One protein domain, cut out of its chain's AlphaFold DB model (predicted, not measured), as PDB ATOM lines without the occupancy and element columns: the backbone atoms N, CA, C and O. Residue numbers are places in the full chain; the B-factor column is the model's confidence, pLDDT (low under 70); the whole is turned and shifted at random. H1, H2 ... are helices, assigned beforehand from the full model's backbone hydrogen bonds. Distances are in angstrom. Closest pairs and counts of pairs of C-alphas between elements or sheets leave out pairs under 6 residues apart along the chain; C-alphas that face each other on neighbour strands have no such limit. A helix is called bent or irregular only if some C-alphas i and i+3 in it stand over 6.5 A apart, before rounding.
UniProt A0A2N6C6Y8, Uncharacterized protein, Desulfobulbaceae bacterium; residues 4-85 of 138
ATOM      1  N   SER A   4      15.144 -42.974 -17.702       34.69
ATOM      2  CA  SER A   4      15.325 -44.319 -18.269       34.69
ATOM      3  C   SER A   4      14.117 -44.821 -19.061       34.69
ATOM      4  O   SER A   4      14.294 -45.389 -20.132       34.69
ATOM      5  N   ILE A   5      12.891 -44.581 -18.588       38.03
ATOM      6  CA  ILE A   5      11.670 -45.040 -19.274       38.03
ATOM      7  C   ILE A   5      11.459 -44.226 -20.554       38.03
ATOM      8  O   ILE A   5      11.118 -44.776 -21.598       38.03
ATOM      9  N   LYS A   6      11.753 -42.919 -20.500       44.53
ATOM     10  CA  LYS A   6      11.695 -42.027 -21.665       44.53
ATOM     11  C   LYS A   6      12.653 -42.496 -22.771       44.53
ATOM     12  O   LYS A   6      12.264 -42.521 -23.931       44.53
ATOM     13  N   ASN A   7      13.861 -42.938 -22.412       41.00
ATOM     14  CA  ASN A   7      14.866 -43.413 -23.369       41.00
ATOM     15  C   ASN A   7      14.550 -44.783 -23.983       41.00
ATOM     16  O   ASN A   7      14.833 -44.977 -25.162       41.00
ATOM     17  N   VAL A   8      13.955 -45.713 -23.226       45.59
ATOM     18  CA  VAL A   8      13.504 -47.010 -23.768       45.59
ATOM     19  C   VAL A   8      12.388 -46.793 -24.793       45.59
ATOM     20  O   VAL A   8      12.494 -47.249 -25.927       45.59
ATOM     21  N   ILE A   9      11.391 -45.973 -24.444       42.75
ATOM     22  CA  ILE A   9      10.263 -45.644 -25.327       42.75
ATOM     23  C   ILE A   9      10.728 -44.884 -26.579       42.75
ATOM     24  O   ILE A   9      10.271 -45.175 -27.679       42.75
ATOM     25  N   LEU A  10      11.669 -43.943 -26.452       45.97
ATOM     26  CA  LEU A  10      12.244 -43.231 -27.601       45.97
ATOM     27  C   LEU A  10      13.017 -44.157 -28.547       45.97
ATOM     28  O   LEU A  10      13.042 -43.904 -29.749       45.97
ATOM     29  N   LYS A  11      13.639 -45.223 -28.030       50.34
ATOM     30  CA  LYS A  11      14.355 -46.211 -28.846       50.34
ATOM     31  C   LYS A  11      13.383 -47.069 -29.655       50.34
ATOM     32  O   LYS A  11      13.573 -47.192 -30.865       50.34
ATOM     33  N   ASP A  12      12.321 -47.559 -29.020       46.59
ATOM     34  CA  ASP A  12      11.298 -48.392 -29.666       46.59
ATOM     35  C   ASP A  12      10.413 -47.586 -30.630       46.59
ATOM     36  O   ASP A  12      10.008 -48.084 -31.681       46.59
ATOM     37  N   LEU A  13      10.182 -46.303 -30.333       44.81
ATOM     38  CA  LEU A  13       9.429 -45.396 -31.199       44.81
ATOM     39  C   LEU A  13      10.296 -44.695 -32.258       44.81
ATOM     40  O   LEU A  13       9.752 -44.046 -33.147       44.81
ATOM     41  N   SER A  14      11.628 -44.847 -32.225       47.41
ATOM     42  CA  SER A  14      12.553 -44.193 -33.171       47.41
ATOM     43  C   SER A  14      12.297 -44.561 -34.635       47.41
ATOM     44  O   SER A  14      12.542 -43.743 -35.518       47.41
ATOM     45  N   HIS A  15      11.759 -45.759 -34.886       44.56
ATOM     46  CA  HIS A  15      11.367 -46.228 -36.218       44.56
ATOM     47  C   HIS A  15      10.071 -45.574 -36.730       44.56
ATOM     48  O   HIS A  15       9.767 -45.668 -37.915       44.56
ATOM     49  N   TYR A  16       9.330 -44.888 -35.856       40.09
ATOM     50  CA  TYR A  16       8.047 -44.235 -36.141       40.09
ATOM     51  C   TYR A  16       8.152 -42.701 -36.177       40.09
ATOM     52  O   TYR A  16       7.168 -42.012 -36.451       40.09
ATOM     53  N   ILE A  17       9.337 -42.150 -35.898       47.41
ATOM     54  CA  ILE A  17       9.616 -40.713 -35.954       47.41
ATOM     55  C   ILE A  17      10.164 -40.404 -37.349       47.41
ATOM     56  O   ILE A  17      11.272 -40.819 -37.694       47.41
ATOM     57  N   SER A  18       9.388 -39.680 -38.165       46.09
ATOM     58  CA  SER A  18       9.819 -39.308 -39.517       46.09
ATOM     59  C   SER A  18      11.083 -38.431 -39.476       46.09
ATOM     60  O   SER A  18      11.335 -37.740 -38.481       46.09
ATOM     61  N   PRO A  19      11.895 -38.402 -40.549       51.78
ATOM     62  CA  PRO A  19      13.053 -37.515 -40.632       51.78
ATOM     63  C   PRO A  19      12.693 -36.033 -40.431       51.78
ATOM     64  O   PRO A  19      13.513 -35.277 -39.910       51.78
ATOM     65  N   GLU A  20      11.475 -35.614 -40.794       44.38
ATOM     66  CA  GLU A  20      10.967 -34.259 -40.548       44.38
ATOM     67  C   GLU A  20      10.680 -33.988 -39.063       44.38
ATOM     68  O   GLU A  20      10.947 -32.887 -38.591       44.38
ATOM     69  N   ALA A  21      10.233 -34.989 -38.297       44.84
ATOM     70  CA  ALA A  21       9.979 -34.855 -36.859       44.84
ATOM     71  C   ALA A  21      11.258 -34.610 -36.033       44.84
ATOM     72  O   ALA A  21      11.181 -34.069 -34.933       44.84
ATOM     73  N   LYS A  22      12.448 -34.909 -36.581       48.94
ATOM     74  CA  LYS A  22      13.746 -34.524 -35.987       48.94
ATOM     75  C   LYS A  22      14.055 -33.022 -36.092       48.94
ATOM     76  O   LYS A  22      15.012 -32.574 -35.469       48.94
ATOM     77  N   LYS A  23      13.297 -32.259 -36.892       55.28
ATOM     78  CA  LYS A  23      13.469 -30.805 -37.085       55.28
ATOM     79  C   LYS A  23      12.510 -29.957 -36.238       55.28
ATOM     80  O   LYS A  23      12.658 -28.739 -36.229       55.28
ATOM     81  N   LEU A  24      11.535 -30.574 -35.565       48.72
ATOM     82  CA  LEU A  24      10.573 -29.875 -34.710       48.72
ATOM     83  C   LEU A  24      11.172 -29.568 -33.327       48.72
ATOM     84  O   LEU A  24      12.053 -30.279 -32.844       48.72
ATOM     85  N   SER A  25      10.670 -28.505 -32.690       51.88
ATOM     86  CA  SER A  25      11.036 -28.112 -31.323       51.88
ATOM     87  C   SER A  25      10.809 -29.265 -30.332       51.88
ATOM     88  O   SER A  25       9.844 -30.021 -30.456       51.88
ATOM     89  N   THR A  26      11.668 -29.376 -29.313       58.72
ATOM     90  CA  THR A  26      11.610 -30.403 -28.253       58.72
ATOM     91  C   THR A  26      10.223 -30.515 -27.596       58.72
ATOM     92  O   THR A  26       9.819 -31.606 -27.176       58.72
ATOM     93  N   ASP A  27       9.470 -29.413 -27.554       56.69
ATOM     94  CA  ASP A  27       8.122 -29.349 -26.981       56.69
ATOM     95  C   ASP A  27       7.051 -29.935 -27.918       56.69
ATOM     96  O   ASP A  27       6.189 -30.698 -27.478       56.69
ATOM     97  N   GLU A  28       7.142 -29.683 -29.226       51.56
ATOM     98  CA  GLU A  28       6.224 -30.251 -30.225       51.56
ATOM     99  C   GLU A  28       6.459 -31.751 -30.422       51.56
ATOM    100  O   GLU A  28       5.504 -32.523 -30.547       51.56
ATOM    101  N   VAL A  29       7.722 -32.187 -30.375       57.47
ATOM    102  CA  VAL A  29       8.092 -33.609 -30.354       57.47
ATOM    103  C   VAL A  29       7.533 -34.285 -29.097       57.47
ATOM    104  O   VAL A  29       7.014 -35.397 -29.166       57.47
ATOM    105  N   SER A  30       7.555 -33.606 -27.948       55.38
ATOM    106  CA  SER A  30       6.975 -34.135 -26.708       55.38
ATOM    107  C   SER A  30       5.449 -34.266 -26.786       55.38
ATOM    108  O   SER A  30       4.920 -35.305 -26.396       55.38
ATOM    109  N   LEU A  31       4.740 -33.273 -27.333       53.09
ATOM    110  CA  LEU A  31       3.282 -33.319 -27.519       53.09
ATOM    111  C   LEU A  31       2.850 -34.399 -28.516       53.09
ATOM    112  O   LEU A  31       1.897 -35.136 -28.263       53.09
ATOM    113  N   SER A  32       3.571 -34.532 -29.628       51.66
ATOM    114  CA  SER A  32       3.297 -35.570 -30.623       51.66
ATOM    115  C   SER A  32       3.591 -36.971 -30.080       51.66
ATOM    116  O   SER A  32       2.784 -37.871 -30.296       51.66
ATOM    117  N   ILE A  33       4.652 -37.163 -29.287       56.38
ATOM    118  CA  ILE A  33       4.907 -38.430 -28.580       56.38
ATOM    119  C   ILE A  33       3.797 -38.745 -27.569       56.38
ATOM    120  O   ILE A  33       3.360 -39.892 -27.506       56.38
ATOM    121  N   ILE A  34       3.317 -37.760 -26.804       61.47
ATOM    122  CA  ILE A  34       2.221 -37.952 -25.838       61.47
ATOM    123  C   ILE A  34       0.934 -38.371 -26.563       61.47
ATOM    124  O   ILE A  34       0.356 -39.398 -26.220       61.47
ATOM    125  N   LEU A  35       0.542 -37.666 -27.627       59.34
ATOM    126  CA  LEU A  35      -0.647 -37.997 -28.426       59.34
ATOM    127  C   LEU A  35      -0.545 -39.368 -29.115       59.34
ATOM    128  O   LEU A  35      -1.529 -40.107 -29.187       59.34
ATOM    129  N   ILE A  36       0.636 -39.729 -29.625       61.47
ATOM    130  CA  ILE A  36       0.893 -41.057 -30.204       61.47
ATOM    131  C   ILE A  36       0.770 -42.135 -29.123       61.47
ATOM    132  O   ILE A  36       0.134 -43.164 -29.355       61.47
ATOM    133  N   MET A  37       1.328 -41.885 -27.939       63.97
ATOM    134  CA  MET A  37       1.269 -42.798 -26.802       63.97
ATOM    135  C   MET A  37      -0.163 -42.976 -26.282       63.97
ATOM    136  O   MET A  37      -0.548 -44.096 -25.959       63.97
ATOM    137  N   ASP A  38      -0.972 -41.918 -26.262       71.38
ATOM    138  CA  ASP A  38      -2.370 -41.979 -25.832       71.38
ATOM    139  C   ASP A  38      -3.243 -42.744 -26.831       71.38
ATOM    140  O   ASP A  38      -4.048 -43.585 -26.428       71.38
ATOM    141  N   ARG A  39      -3.031 -42.552 -28.143       72.50
ATOM    142  CA  ARG A  39      -3.711 -43.370 -29.164       72.50
ATOM    143  C   ARG A  39      -3.303 -44.836 -29.094       72.50
ATOM    144  O   ARG A  39      -4.162 -45.705 -29.226       72.50
ATOM    145  N   PHE A  40      -2.018 -45.118 -28.885       73.31
ATOM    146  CA  PHE A  40      -1.531 -46.489 -28.755       73.31
ATOM    147  C   PHE A  40      -2.128 -47.179 -27.524       73.31
ATOM    148  O   PHE A  40      -2.653 -48.282 -27.648       73.31
ATOM    149  N   LYS A  41      -2.144 -46.503 -26.370       77.25
ATOM    150  CA  LYS A  41      -2.794 -47.006 -25.154       77.25
ATOM    151  C   LYS A  41      -4.285 -47.248 -25.365       77.25
ATOM    152  O   LYS A  41      -4.767 -48.316 -25.018       77.25
ATOM    153  N   ALA A  42      -5.005 -46.306 -25.979       82.75
ATOM    154  CA  ALA A  42      -6.426 -46.477 -26.276       82.75
ATOM    155  C   ALA A  42      -6.677 -47.695 -27.179       82.75
ATOM    156  O   ALA A  42      -7.557 -48.507 -26.900       82.75
ATOM    157  N   TRP A  43      -5.865 -47.861 -28.227       84.62
ATOM    158  CA  TRP A  43      -5.931 -49.027 -29.105       84.62
ATOM    159  C   TRP A  43      -5.654 -50.334 -28.352       84.62
ATOM    160  O   TRP A  43      -6.405 -51.295 -28.512       84.62
ATOM    161  N   GLN A  44      -4.616 -50.370 -27.508       82.69
ATOM    162  CA  GLN A  44      -4.286 -51.545 -26.698       82.69
ATOM    163  C   GLN A  44      -5.426 -51.902 -25.746       82.69
ATOM    164  O   GLN A  44      -5.848 -53.051 -25.729       82.69
ATOM    165  N   THR A  45      -5.971 -50.927 -25.015       88.75
ATOM    166  CA  THR A  45      -7.093 -51.137 -24.091       88.75
ATOM    167  C   THR A  45      -8.296 -51.748 -24.802       88.75
ATOM    168  O   THR A  45      -8.827 -52.762 -24.356       88.75
ATOM    169  N   LEU A  46      -8.706 -51.169 -25.934       92.19
ATOM    170  CA  LEU A  46      -9.854 -51.664 -26.699       92.19
ATOM    171  C   LEU A  46      -9.602 -53.061 -27.276       92.19
ATOM    172  O   LEU A  46     -10.511 -53.887 -27.293       92.19
ATOM    173  N   LYS A  47      -8.368 -53.343 -27.706       89.50
ATOM    174  CA  LYS A  47      -7.978 -54.666 -28.196       89.50
ATOM    175  C   LYS A  47      -8.017 -55.716 -27.087       89.50
ATOM    176  O   LYS A  47      -8.535 -56.802 -27.325       89.50
ATOM    177  N   THR A  48      -7.512 -55.397 -25.899       90.88
ATOM    178  CA  THR A  48      -7.533 -56.309 -24.749       90.88
ATOM    179  C   THR A  48      -8.971 -56.622 -24.324       90.88
ATOM    180  O   THR A  48      -9.301 -57.790 -24.135       90.88
ATOM    181  N   LEU A  49      -9.856 -55.615 -24.304       95.19
ATOM    182  CA  LEU A  49     -11.288 -55.817 -24.040       95.19
ATOM    183  C   LEU A  49     -11.966 -56.687 -25.106       95.19
ATOM    184  O   LEU A  49     -12.718 -57.590 -24.758       95.19
ATOM    185  N   ALA A  50     -11.686 -56.454 -26.393       93.75
ATOM    186  CA  ALA A  50     -12.237 -57.255 -27.492       93.75
ATOM    187  C   ALA A  50     -11.843 -58.739 -27.410       93.75
ATOM    188  O   ALA A  50     -12.577 -59.603 -27.881       93.75
ATOM    189  N   GLN A  51     -10.684 -59.027 -26.814       92.12
ATOM    190  CA  GLN A  51     -10.191 -60.383 -26.570       92.12
ATOM    191  C   GLN A  51     -10.780 -61.023 -25.303       92.12
ATOM    192  O   GLN A  51     -10.435 -62.161 -24.999       92.12
ATOM    193  N   GLY A  52     -11.638 -60.305 -24.570       93.50
ATOM    194  CA  GLY A  52     -12.238 -60.782 -23.330       93.50
ATOM    195  C   GLY A  52     -11.284 -60.739 -22.140       93.50
ATOM    196  O   GLY A  52     -11.449 -61.535 -21.224       93.50
ATOM    197  N   ASN A  53     -10.288 -59.846 -22.135       95.19
ATOM    198  CA  ASN A  53      -9.323 -59.711 -21.040       95.19
ATOM    199  C   ASN A  53      -9.411 -58.332 -20.365       95.19
ATOM    200  O   ASN A  53      -9.751 -57.326 -20.996       95.19
ATOM    201  N   ASP A  54      -9.077 -58.278 -19.079       92.81
ATOM    202  CA  ASP A  54      -8.968 -57.046 -18.308       92.81
ATOM    203  C   ASP A  54      -7.753 -56.223 -18.796       92.81
ATOM    204  O   ASP A  54      -6.632 -56.738 -18.853       92.81
ATOM    205  N   PRO A  55      -7.914 -54.942 -19.173       89.19
ATOM    206  CA  PRO A  55      -6.808 -54.121 -19.673       89.19
ATOM    207  C   PRO A  55      -5.716 -53.787 -18.653       89.19
ATOM    208  O   PRO A  55      -4.642 -53.345 -19.060       89.19
ATOM    209  N   ILE A  56      -6.002 -53.933 -17.358       89.88
ATOM    210  CA  ILE A  56      -5.110 -53.599 -16.246       89.88
ATOM    211  C   ILE A  56      -4.429 -54.863 -15.722       89.88
ATOM    212  O   ILE A  56      -3.212 -54.855 -15.547       89.88
ATOM    213  N   THR A  57      -5.187 -55.933 -15.463       91.50
ATOM    214  CA  THR A  57      -4.623 -57.173 -14.897       91.50
ATOM    215  C   THR A  57      -4.171 -58.170 -15.958       91.50
ATOM    216  O   THR A  57      -3.315 -59.002 -15.676       91.50
ATOM    217  N   HIS A  58      -4.688 -58.050 -17.186       84.19
ATOM    218  CA  HIS A  58      -4.492 -58.985 -18.300       84.19
ATOM    219  C   HIS A  58      -5.092 -60.381 -18.090       84.19
ATOM    220  O   HIS A  58      -4.863 -61.268 -18.913       84.19
ATOM    221  N   ASP A  59      -5.901 -60.559 -17.045       92.62
ATOM    222  CA  ASP A  59      -6.656 -61.786 -16.813       92.62
ATOM    223  C   ASP A  59      -7.911 -61.831 -17.686       92.62
ATOM    224  O   ASP A  59      -8.414 -60.800 -18.136       92.62
ATOM    225  N   SER A  60      -8.456 -63.025 -17.898       94.12
ATOM    226  CA  SER A  60      -9.734 -63.172 -18.590       94.12
ATOM    227  C   SER A  60     -10.872 -62.540 -17.792       94.12
ATOM    228  O   SER A  60     -10.996 -62.724 -16.579       94.12
ATOM    229  N   LEU A  61     -11.727 -61.800 -18.492       94.00
ATOM    230  CA  LEU A  61     -12.944 -61.231 -17.939       94.00
ATOM    231  C   LEU A  61     -13.927 -62.356 -17.580       94.00
ATOM    232  O   LEU A  61     -13.986 -63.365 -18.289       94.00
ATOM    233  N   PRO A  62     -14.748 -62.175 -16.531       94.44
ATOM    234  CA  PRO A  62     -15.824 -63.109 -16.208       94.44
ATOM    235  C   PRO A  62     -16.747 -63.348 -17.408       94.44
ATOM    236  O   PRO A  62     -16.996 -62.423 -18.179       94.44
ATOM    237  N   GLU A  63     -17.310 -64.549 -17.547       89.69
ATOM    238  CA  GLU A  63     -18.191 -64.891 -18.681       89.69
ATOM    239  C   GLU A  63     -19.379 -63.924 -18.818       89.69
ATOM    240  O   GLU A  63     -19.665 -63.455 -19.916       89.69
ATOM    241  N   GLU A  64     -19.973 -63.515 -17.694       93.31
ATOM    242  CA  GLU A  64     -21.092 -62.559 -17.610       93.31
ATOM    243  C   GLU A  64     -20.680 -61.087 -17.816       93.31
ATOM    244  O   GLU A  64     -21.468 -60.159 -17.615       93.31
ATOM    245  N   SER A  65     -19.421 -60.834 -18.178       94.00
ATOM    246  CA  SER A  65     -18.939 -59.490 -18.470       94.00
ATOM    247  C   SER A  65     -19.670 -58.911 -19.688       94.00
ATOM    248  O   SER A  65     -19.692 -59.547 -20.745       94.00
ATOM    249  N   PRO A  66     -20.168 -57.660 -19.626       94.25
ATOM    250  CA  PRO A  66     -20.766 -56.992 -20.783       94.25
ATOM    251  C   PRO A  66     -19.839 -56.935 -22.007       94.25
ATOM    252  O   PRO A  66     -20.309 -56.894 -23.141       94.25
ATOM    253  N   TYR A  67     -18.518 -56.959 -21.790       93.62
ATOM    254  CA  TYR A  67     -17.514 -56.952 -22.857       93.62
ATOM    255  C   TYR A  67     -17.427 -58.274 -23.626       93.62
ATOM    256  O   TYR A  67     -16.961 -58.265 -24.760       93.62
ATOM    257  N   ASN A  68     -17.920 -59.378 -23.054       94.81
ATOM    258  CA  ASN A  68     -18.002 -60.674 -23.727       94.81
ATOM    259  C   ASN A  68     -19.276 -60.819 -24.580       94.81
ATOM    260  O   ASN A  68     -19.434 -61.804 -25.302       94.81
ATOM    261  N   HIS A  69     -20.186 -59.836 -24.549       96.56
ATOM    262  CA  HIS A  69     -21.373 -59.854 -25.396       96.56
ATOM    263  C   HIS A  69     -20.975 -59.755 -26.883       96.56
ATOM    264  O   HIS A  69     -20.234 -58.835 -27.248       96.56
ATOM    265  N   PRO A  70     -21.494 -60.618 -27.780       95.38
ATOM    266  CA  PRO A  70     -21.067 -60.670 -29.182       95.38
ATOM    267  C   PRO A  70     -21.109 -59.324 -29.917       95.38
ATOM    268  O   PRO A  70     -20.201 -59.005 -30.684       95.38
ATOM    269  N   ASP A  71     -22.135 -58.508 -29.673       96.94
ATOM    270  CA  ASP A  71     -22.259 -57.193 -30.320       96.94
ATOM    271  C   ASP A  71     -21.223 -56.183 -29.818       96.94
ATOM    272  O   ASP A  71     -20.714 -55.380 -30.601       96.94
ATOM    273  N   ILE A  72     -20.850 -56.267 -28.538       96.69
ATOM    274  CA  ILE A  72     -19.806 -55.421 -27.956       96.69
ATOM    275  C   ILE A  72     -18.441 -55.842 -28.495       96.69
ATOM    276  O   ILE A  72     -17.682 -54.985 -28.941       96.69
ATOM    277  N   ILE A  73     -18.161 -57.146 -28.560       95.12
ATOM    278  CA  ILE A  73     -16.932 -57.680 -29.165       95.12
ATOM    279  C   ILE A  73     -16.777 -57.171 -30.605       95.12
ATOM    280  O   ILE A  73     -15.727 -56.636 -30.964       95.12
ATOM    281  N   ARG A  74     -17.829 -57.275 -31.430       95.62
ATOM    282  CA  ARG A  74     -17.810 -56.774 -32.817       95.62
ATOM    283  C   ARG A  74     -17.555 -55.272 -32.885       95.62
ATOM    284  O   ARG A  74     -16.722 -54.838 -33.679       95.62
ATOM    285  N   ALA A  75     -18.236 -54.485 -32.052       95.44
ATOM    286  CA  ALA A  75     -18.049 -53.038 -32.003       95.44
ATOM    287  C   ALA A  75     -16.613 -52.656 -31.603       95.44
ATOM    288  O   ALA A  75     -16.018 -51.759 -32.204       95.44
ATOM    289  N   LEU A  76     -16.031 -53.361 -30.628       94.69
ATOM    290  CA  LEU A  76     -14.656 -53.143 -30.188       94.69
ATOM    291  C   LEU A  76     -13.648 -53.512 -31.279       94.69
ATOM    292  O   LEU A  76     -12.764 -52.708 -31.565       94.69
ATOM    293  N   TYR A  77     -13.794 -54.667 -31.937       91.50
ATOM    294  CA  TYR A  77     -12.923 -55.037 -33.058       91.50
ATOM    295  C   TYR A  77     -13.000 -54.022 -34.200       91.50
ATOM    296  O   TYR A  77     -11.959 -53.572 -34.681       91.50
ATOM    297  N   PHE A  78     -14.206 -53.575 -34.557       87.12
ATOM    298  CA  PHE A  78     -14.382 -52.519 -35.550       87.12
ATOM    299  C   PHE A  78     -13.646 -51.232 -35.145       87.12
ATOM    300  O   PHE A  78     -12.933 -50.635 -35.955       87.12
ATOM    301  N   ALA A  79     -13.759 -50.803 -33.885       87.25
ATOM    302  CA  ALA A  79     -13.053 -49.625 -33.386       87.25
ATOM    303  C   ALA A  79     -11.524 -49.802 -33.427       87.25
ATOM    304  O   ALA A  79     -10.819 -48.904 -33.885       87.25
ATOM    305  N   VAL A  80     -11.010 -50.958 -33.001       86.06
ATOM    306  CA  VAL A  80      -9.577 -51.303 -32.992       86.06
ATOM    307  C   VAL A  80      -8.986 -51.254 -34.399       86.06
ATOM    308  O   VAL A  80      -7.938 -50.636 -34.607       86.06
ATOM    309  N   GLU A  81      -9.662 -51.847 -35.382       77.44
ATOM    310  CA  GLU A  81      -9.257 -51.783 -36.789       77.44
ATOM    311  C   GLU A  81      -9.221 -50.336 -37.277       77.44
ATOM    312  O   GLU A  81      -8.250 -49.888 -37.892       77.44
ATOM    313  N   ASN A  82     -10.234 -49.552 -36.912       74.81
ATOM    314  CA  ASN A  82     -10.345 -48.171 -37.341       74.81
ATOM    315  C   ASN A  82      -9.399 -47.207 -36.607       74.81
ATOM    316  O   ASN A  82      -9.110 -46.137 -37.147       74.81
ATOM    317  N   LEU A  83      -8.896 -47.573 -35.432       72.38
ATOM    318  CA  LEU A  83      -7.862 -46.848 -34.691       72.38
ATOM    319  C   LEU A  83      -6.443 -47.203 -35.163       72.38
ATOM    320  O   LEU A  83      -5.532 -46.395 -34.994       72.38
ATOM    321  N   SER A  84      -6.252 -48.377 -35.776       60.94
ATOM    322  CA  SER A  84      -4.932 -48.883 -36.183       60.94
ATOM    323  C   SER A  84      -4.294 -48.146 -37.369       60.94
ATOM    324  O   SER A  84      -3.075 -48.169 -37.534       60.94
ATOM    325  N   SER A  85      -5.088 -47.450 -38.185       58.56
ATOM    326  CA  SER A  85      -4.581 -46.644 -39.299       58.56
ATOM    327  C   SER A  85      -3.922 -45.366 -38.768       58.56
ATOM    328  O   SER A  85      -4.574 -44.338 -38.551       58.56
TER     329      SER A  85
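This is residues 4 to 85 of the 138 residues of an uncharacterized protein of Desulfobulbaceae bacterium (UniProt A0A2N6C6Y8). One long helix, H2, runs along most of the length of the model, and the shorter H3 folds back beside its later part, residues 39 to 50, to make a lopsided helical hairpin with a long loop, residues 51 to 69, at its turn. H1 stands crosswise near H2 without touching it, and the whole is loosely put together. The 82 printed residues hold three named helices in the order H1, H2, H3 and no named strand; the class is all helix. The whole is loose, with a radius of gyration of the C-alphas of 16.3 A, and elongated, spanning 50 by 27 by 18 A.

H1 takes residues 4 to 16 and begins at C-alpha 4, at (15.325, -44.319, -18.269); it measures 19.3 A from first to last C-alpha. H1 is irregular, but only just: C-alphas 12 and 15 are 6.9 A apart, and its line is a rough one. H2 takes residues 26 to 50 and is the longest helix, 35.9 A from C-alpha 26 at (11.610, -30.403, -28.253) to C-alpha 50. H3 takes residues 70 to 84, measures 21.2 A and ends at C-alpha 84, at (-4.932, -48.883, -36.183).

H1 touches no helix. H1 and H2 are near each other, with 7 pairs of C-alphas within 10 A but no pair within 8 A. H1 and H3 are apart. H2 and H3 form a helical hairpin: they touch, with 18 pairs of C-alphas within 8 A, and H2 does so with residues 39 to 50 alone. Their closest C-alphas are those of Ala 50 and Ile 73, 5.0 A apart. Their lines stand at a shallow tilt of 24 degrees, and they run opposite ways. In H2 and H3 every O i to N i+4 pair is within hydrogen-bond range; in H1, 7 of 9 are.

The two C-alphas farthest apart are those of Lys 23 and Glu 64, 50.8 A. Residues 22 to 28, of which 26 to 28 belong to H2, stand free. The link from H1 to H2 is short, with 9 residues, and that from H2 to H3 is long, with 19 residues, 51 to 69. The printed part has no cut; it runs from residue 4 to residue 85 of a full chain of 138 residues. The mean pLDDT of the printed part is 72.1, with 36 residues under 70: residues 4 to 37 and 84 to 85. The mean is 44 in H1, 71 in H2 and 87 in H3.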